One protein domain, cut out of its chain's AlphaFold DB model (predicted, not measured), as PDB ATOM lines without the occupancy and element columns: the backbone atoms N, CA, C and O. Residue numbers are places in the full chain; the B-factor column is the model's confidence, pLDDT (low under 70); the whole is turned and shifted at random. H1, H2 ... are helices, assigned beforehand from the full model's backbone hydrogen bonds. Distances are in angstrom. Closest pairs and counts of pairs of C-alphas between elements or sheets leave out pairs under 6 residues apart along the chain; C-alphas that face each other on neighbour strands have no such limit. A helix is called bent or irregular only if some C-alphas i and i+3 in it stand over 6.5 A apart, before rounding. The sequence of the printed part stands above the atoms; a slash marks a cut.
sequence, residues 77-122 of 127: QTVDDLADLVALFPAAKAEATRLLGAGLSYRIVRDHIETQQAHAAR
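This is residues 77 to 122 of the 127 residues of an uncharacterized protein of Blastococcus sp. CCUG 61487 (UniProt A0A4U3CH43). Three helices make a small up-and-down bundle, each running against the one before it, with H2 between H1 and H3 in the chain and touching both. The far end of H3 reaches past the other two and lengthens the outline. The printed part has 46 residues, H1, H2, H3 in order, all helix, with no named strand; it is compact, with a radius of gyration of the C-alphas of 9.8 A and spans of 32 by 17 by 15 A.

Start from H3, residues 106 to 120. It forms a hairpin with H2, residues 90 to 101: they touch, closest at C-alphas 109 and 99, 6.3 A, opposite ways at a steep tilt of 41 degrees. H2 also forms a hairpin with H1, residues 77 to 88: they touch, closest at C-alphas 93 and 86, 5.4 A, opposite ways at a shallow tilt of 23 degrees. H1 and H3 are close but not clearly touching, closest at C-alphas 81 and 106, 6.3 A. Every O i to N i+4 pair is within hydrogen-bond range in H1 and H3, and 6 of 8 in H2.

Find C-alpha 106 at (-28.683, -20.049, -47.101); H3 runs 21.0 A to C-alpha 120 at (-40.797, -16.687, -30.240). H2 spans 17.1 A and is irregular, with C-alphas 91 and 94 7.8 A apart. H1 spans 16.6 A from C-alpha 77 at (-19.418, -22.632, -48.687).

The C-alphas farthest apart, of Gln 77 and Arg 122, are 32.8 A apart. The printed part has no cut, and both links are tight. Confidence is under 70 at residues 120 to 122.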
ATOM      1  N   GLN A  77     -18.381 -23.659 -48.661       73.88
ATOM      2  CA  GLN A  77     -19.418 -22.632 -48.687       73.88
ATOM      3  C   GLN A  77     -20.559 -22.907 -47.696       73.88
ATOM      4  O   GLN A  77     -21.012 -21.997 -47.022       73.88
ATOM      5  N   THR A  78     -20.987 -24.162 -47.541       76.19
ATOM      6  CA  THR A  78     -22.007 -24.543 -46.546       76.19
ATOM      7  C   THR A  78     -21.500 -24.379 -45.109       76.19
ATOM      8  O   THR A  78     -22.281 -24.080 -44.208       76.19
ATOM      9  N   VAL A  79     -20.198 -24.577 -44.879       76.81
ATOM     10  CA  VAL A  79     -19.565 -24.340 -43.573       76.81
ATOM     11  C   VAL A  79     -19.524 -22.845 -43.259       76.81
ATOM     12  O   VAL A  79     -19.876 -22.464 -42.143       76.81
ATOM     13  N   ASP A  80     -19.157 -22.015 -44.238       78.25
ATOM     14  CA  ASP A  80     -19.152 -20.554 -44.108       78.25
ATOM     15  C   ASP A  80     -20.580 -20.018 -43.873       78.25
ATOM     16  O   ASP A  80     -20.816 -19.278 -42.919       78.25
ATOM     17  N   ASP A  81     -21.559 -20.503 -44.645       81.19
ATOM     18  CA  ASP A  81     -22.986 -20.193 -44.489       81.19
ATOM     19  C   ASP A  81     -23.504 -20.542 -43.079       81.19
ATOM     20  O   ASP A  81     -24.276 -19.789 -42.476       81.19
ATOM     21  N   LEU A  82     -23.087 -21.688 -42.524       83.25
ATOM     22  CA  LEU A  82     -23.449 -22.065 -41.159       83.25
ATOM     23  C   LEU A  82     -22.766 -21.163 -40.126       83.25
ATOM     24  O   LEU A  82     -23.405 -20.795 -39.141       83.25
ATOM     25  N   ALA A  83     -21.489 -20.829 -40.313       82.38
ATOM     26  CA  ALA A  83     -20.762 -19.954 -39.399       82.38
ATOM     27  C   ALA A  83     -21.432 -18.573 -39.307       82.38
ATOM     28  O   ALA A  83     -21.662 -18.084 -38.197       82.38
ATOM     29  N   ASP A  84     -21.845 -18.014 -40.445       88.88
ATOM     30  CA  ASP A  84     -22.589 -16.754 -40.520       88.88
ATOM     31  C   ASP A  84     -23.960 -16.851 -39.831       88.88
ATOM     32  O   ASP A  84     -24.310 -16.000 -39.008       88.88
ATOM     33  N   LEU A  85     -24.729 -17.918 -40.088       82.62
ATOM     34  CA  LEU A  85     -26.029 -18.126 -39.432       82.62
ATOM     35  C   LEU A  85     -25.901 -18.296 -37.918       82.62
ATOM     36  O   LEU A  85     -26.749 -17.809 -37.177       82.62
ATOM     37  N   VAL A  86     -24.856 -18.973 -37.442       84.50
ATOM     38  CA  VAL A  86     -24.604 -19.155 -36.007       84.50
ATOM     39  C   VAL A  86     -24.150 -17.849 -35.353       84.50
ATOM     40  O   VAL A  86     -24.505 -17.605 -34.201       84.50
ATOM     41  N   ALA A  87     -23.413 -16.996 -36.070       83.75
ATOM     42  CA  ALA A  87     -23.035 -15.673 -35.584       83.75
ATOM     43  C   ALA A  87     -24.251 -14.741 -35.439       83.75
ATOM     44  O   ALA A  87     -24.347 -14.011 -34.453       83.75
ATOM     45  N   LEU A  88     -25.198 -14.794 -36.383       85.75
ATOM     46  CA  LEU A  88     -26.438 -14.008 -36.347       85.75
ATOM     47  C   LEU A  88     -27.471 -14.577 -35.363       85.75
ATOM     48  O   LEU A  88     -28.150 -13.830 -34.662       85.75
ATOM     49  N   PHE A  89     -27.583 -15.905 -35.298       86.75
ATOM     50  CA  PHE A  89     -28.626 -16.621 -34.566       86.75
ATOM     51  C   PHE A  89     -28.036 -17.795 -33.768       86.75
ATOM     52  O   PHE A  89     -28.276 -18.962 -34.093       86.75
ATOM     53  N   PRO A  90     -27.298 -17.533 -32.676       80.50
ATOM     54  CA  PRO A  90     -26.593 -18.582 -31.934       80.50
ATOM     55  C   PRO A  90     -27.532 -19.662 -31.371       80.50
ATOM     56  O   PRO A  90     -27.188 -20.845 -31.370       80.50
ATOM     57  N   ALA A  91     -28.753 -19.286 -30.975       79.75
ATOM     58  CA  ALA A  91     -29.781 -20.219 -30.504       79.75
ATOM     59  C   ALA A  91     -30.342 -21.138 -31.613       79.75
ATOM     60  O   ALA A  91     -30.914 -22.182 -31.312       79.75
ATOM     61  N   ALA A  92     -30.158 -20.785 -32.890       82.69
ATOM     62  CA  ALA A  92     -30.687 -21.521 -34.036       82.69
ATOM     63  C   ALA A  92     -29.668 -22.481 -34.679       82.69
ATOM     64  O   ALA A  92     -29.959 -23.070 -35.717       82.69
ATOM     65  N   LYS A  93     -28.490 -22.689 -34.069       80.62
ATOM     66  CA  LYS A  93     -27.412 -23.539 -34.615       80.62
ATOM     67  C   LYS A  93     -27.877 -24.936 -35.036       80.62
ATOM     68  O   LYS A  93     -27.511 -25.406 -36.114       80.62
ATOM     69  N   ALA A  94     -28.641 -25.611 -34.176       79.44
ATOM     70  CA  ALA A  94     -29.109 -26.972 -34.435       79.44
ATOM     71  C   ALA A  94     -30.059 -27.019 -35.642       79.44
ATOM     72  O   ALA A  94     -29.943 -27.901 -36.490       79.44
ATOM     73  N   GLU A  95     -30.938 -26.023 -35.757       83.62
ATOM     74  CA  GLU A  95     -31.894 -25.933 -36.856       83.62
ATOM     75  C   GLU A  95     -31.219 -25.500 -38.165       83.62
ATOM     76  O   GLU A  95     -31.447 -26.118 -39.201       83.62
ATOM     77  N   ALA A  96     -30.296 -24.534 -38.120       83.81
ATOM     78  CA  ALA A  96     -29.480 -24.133 -39.269       83.81
ATOM     79  C   ALA A  96     -28.680 -25.317 -39.840       83.81
ATOM     80  O   ALA A  96     -28.690 -25.554 -41.045       83.81
ATOM     81  N   THR A  97     -28.061 -26.113 -38.962       82.62
ATOM     82  CA  THR A  97     -27.349 -27.353 -39.315       82.62
ATOM     83  C   THR A  97     -28.277 -28.355 -40.006       82.62
ATOM     84  O   THR A  97     -27.924 -28.921 -41.041       82.62
ATOM     85  N   ARG A  98     -29.481 -28.563 -39.458       85.00
ATOM     86  CA  ARG A  98     -30.475 -29.491 -40.008       85.00
ATOM     87  C   ARG A  98     -30.950 -29.061 -41.396       85.00
ATOM     88  O   ARG A  98     -31.035 -29.892 -42.297       85.00
ATOM     89  N   LEU A  99     -31.255 -27.776 -41.568       84.12
ATOM     90  CA  LEU A  99     -31.802 -27.229 -42.810       84.12
ATOM     91  C   LEU A  99     -30.745 -27.140 -43.921       84.12
ATOM     92  O   LEU A  99     -31.024 -27.542 -45.050       84.12
ATOM     93  N   LEU A 100     -29.522 -26.703 -43.604       80.94
ATOM     94  CA  LEU A 100     -28.401 -26.729 -44.553       80.94
ATOM     95  C   LEU A 100     -28.012 -28.167 -44.921       80.94
ATOM     96  O   LEU A 100     -27.792 -28.462 -46.094       80.94
ATOM     97  N   GLY A 101     -28.016 -29.089 -43.952       77.81
ATOM     98  CA  GLY A 101     -27.786 -30.517 -44.191       77.81
ATOM     99  C   GLY A 101     -28.853 -31.179 -45.074       77.81
ATOM    100  O   GLY A 101     -28.563 -32.156 -45.758       77.81
ATOM    101  N   ALA A 102     -30.068 -30.623 -45.122       79.44
ATOM    102  CA  ALA A 102     -31.127 -31.043 -46.040       79.44
ATOM    103  C   ALA A 102     -30.967 -30.476 -47.468       79.44
ATOM    104  O   ALA A 102     -31.794 -30.761 -48.335       79.44
ATOM    105  N   GLY A 103     -29.923 -29.678 -47.726       78.12
ATOM    106  CA  GLY A 103     -29.649 -29.070 -49.030       78.12
ATOM    107  C   GLY A 103     -30.442 -27.792 -49.311       78.12
ATOM    108  O   GLY A 103     -30.552 -27.390 -50.470       78.12
ATOM    109  N   LEU A 104     -31.015 -27.150 -48.285       79.94
ATOM    110  CA  LEU A 104     -31.681 -25.856 -48.444       79.94
ATOM    111  C   LEU A 104     -30.652 -24.733 -48.609       79.94
ATOM    112  O   LEU A 104     -29.570 -24.767 -48.029       79.94
ATOM    113  N   SER A 105     -31.000 -23.715 -49.398       84.81
ATOM    114  CA  SER A 105     -30.118 -22.571 -49.625       84.81
ATOM    115  C   SER A 105     -30.068 -21.645 -48.410       84.81
ATOM    116  O   SER A 105     -31.077 -21.453 -47.727       84.81
ATOM    117  N   TYR A 106     -28.916 -21.004 -48.190       85.62
ATOM    118  CA  TYR A 106     -28.683 -20.049 -47.101       85.62
ATOM    119  C   TYR A 106     -29.832 -19.048 -46.907       85.62
ATOM    120  O   TYR A 106     -30.318 -18.867 -45.794       85.62
ATOM    121  N   ARG A 107     -30.328 -18.447 -47.999       89.38
ATOM    122  CA  ARG A 107     -31.427 -17.471 -47.949       89.38
ATOM    123  C   ARG A 107     -32.713 -18.060 -47.360       89.38
ATOM    124  O   ARG A 107     -33.357 -17.402 -46.556       89.38
ATOM    125  N   ILE A 108     -33.080 -19.287 -47.740       87.69
ATOM    126  CA  ILE A 108     -34.289 -19.950 -47.226       87.69
ATOM    127  C   ILE A 108     -34.121 -20.272 -45.741       87.69
ATOM    128  O   ILE A 108     -35.042 -20.056 -44.956       87.69
ATOM    129  N   VAL A 109     -32.943 -20.768 -45.351       89.06
ATOM    130  CA  VAL A 109     -32.638 -21.087 -43.949       89.06
ATOM    131  C   VAL A 109     -32.684 -19.827 -43.083       89.06
ATOM    132  O   VAL A 109     -33.291 -19.840 -42.014       89.06
ATOM    133  N   ARG A 110     -32.110 -18.724 -43.570       89.56
ATOM    134  CA  ARG A 110     -32.128 -17.426 -42.898       89.56
ATOM    135  C   ARG A 110     -33.551 -16.899 -42.694       89.56
ATOM    136  O   ARG A 110     -33.924 -16.653 -41.550       89.56
ATOM    137  N   ASP A 111     -34.349 -16.791 -43.760       92.25
ATOM    138  CA  ASP A 111     -35.738 -16.307 -43.678       92.25
ATOM    139  C   ASP A 111     -36.572 -17.173 -42.711       92.25
ATOM    140  O   ASP A 111     -37.405 -16.668 -41.951       92.25
ATOM    141  N   HIS A 112     -36.333 -18.490 -42.704       89.44
ATOM    142  CA  HIS A 112     -37.012 -19.420 -41.805       89.44
ATOM    143  C   HIS A 112     -36.666 -19.166 -40.330       89.44
ATOM    144  O   HIS A 112     -37.567 -19.085 -39.492       89.44
ATOM    145  N   ILE A 113     -35.377 -19.012 -40.011       89.69
ATOM    146  CA  ILE A 113     -34.910 -18.740 -38.645       89.69
ATOM    147  C   ILE A 113     -35.404 -17.371 -38.166       89.69
ATOM    148  O   ILE A 113     -35.908 -17.265 -37.047       89.69
ATOM    149  N   GLU A 114     -35.331 -16.343 -39.015       89.50
ATOM    150  CA  GLU A 114     -35.840 -15.000 -38.710       89.50
ATOM    151  C   GLU A 114     -37.340 -15.038 -38.380       89.50
ATOM    152  O   GLU A 114     -37.783 -14.457 -37.384       89.50
ATOM    153  N   THR A 115     -38.122 -15.796 -39.155       88.12
ATOM    154  CA  THR A 115     -39.562 -15.968 -38.917       88.12
ATOM    155  C   THR A 115     -39.838 -16.677 -37.589       88.12
ATOM    156  O   THR A 115     -40.695 -16.231 -36.822       88.12
ATOM    157  N   GLN A 116     -39.101 -17.750 -37.273       85.06
ATOM    158  CA  GLN A 116     -39.263 -18.463 -36.000       85.06
ATOM    159  C   GLN A 116     -38.919 -17.583 -34.794       85.06
ATOM    160  O   GLN A 116     -39.671 -17.560 -33.818       85.06
ATOM    161  N   GLN A 117     -37.828 -16.820 -34.858       80.12
ATOM    162  CA  GLN A 117     -37.452 -15.916 -33.771       80.12
ATOM    163  C   GLN A 117     -38.449 -14.768 -33.598       80.12
ATOM    164  O   GLN A 117     -38.787 -14.415 -32.468       80.12
ATOM    165  N   ALA A 118     -38.995 -14.235 -34.693       78.25
ATOM    166  CA  ALA A 118     -40.036 -13.213 -34.638       78.25
ATOM    167  C   ALA A 118     -41.354 -13.728 -34.027       78.25
ATOM    168  O   ALA A 118     -42.136 -12.926 -33.508       78.25
ATOM    169  N   HIS A 119     -41.623 -15.035 -34.101       72.25
ATOM    170  CA  HIS A 119     -42.740 -15.675 -33.403       72.25
ATOM    171  C   HIS A 119     -42.424 -15.939 -31.930       72.25
ATOM    172  O   HIS A 119     -43.239 -15.593 -31.080       72.25
ATOM    173  N   ALA A 120     -41.234 -16.459 -31.618       66.94
ATOM    174  CA  ALA A 120     -40.797 -16.687 -30.240       66.94
ATOM    175  C   ALA A 120     -40.777 -15.386 -29.417       66.94
ATOM    176  O   ALA A 120     -41.229 -15.371 -28.278       66.94
ATOM    177  N   ALA A 121     -40.354 -14.270 -30.015       65.69
ATOM    178  CA  ALA A 121     -40.377 -12.954 -29.374       65.69
ATOM    179  C   ALA A 121     -41.797 -12.394 -29.139       65.69
ATOM    180  O   ALA A 121     -41.967 -11.463 -28.356       65.69
ATOM    181  N   ARG A 122     -42.818 -12.927 -29.826       65.19
ATOM    182  CA  ARG A 122     -44.221 -12.479 -29.733       65.19
ATOM    183  C   ARG A 122     -45.096 -13.351 -28.834       65.19
ATOM    184  O   ARG A 122     -46.241 -12.979 -28.592       65.19
TER     185      ARG A 122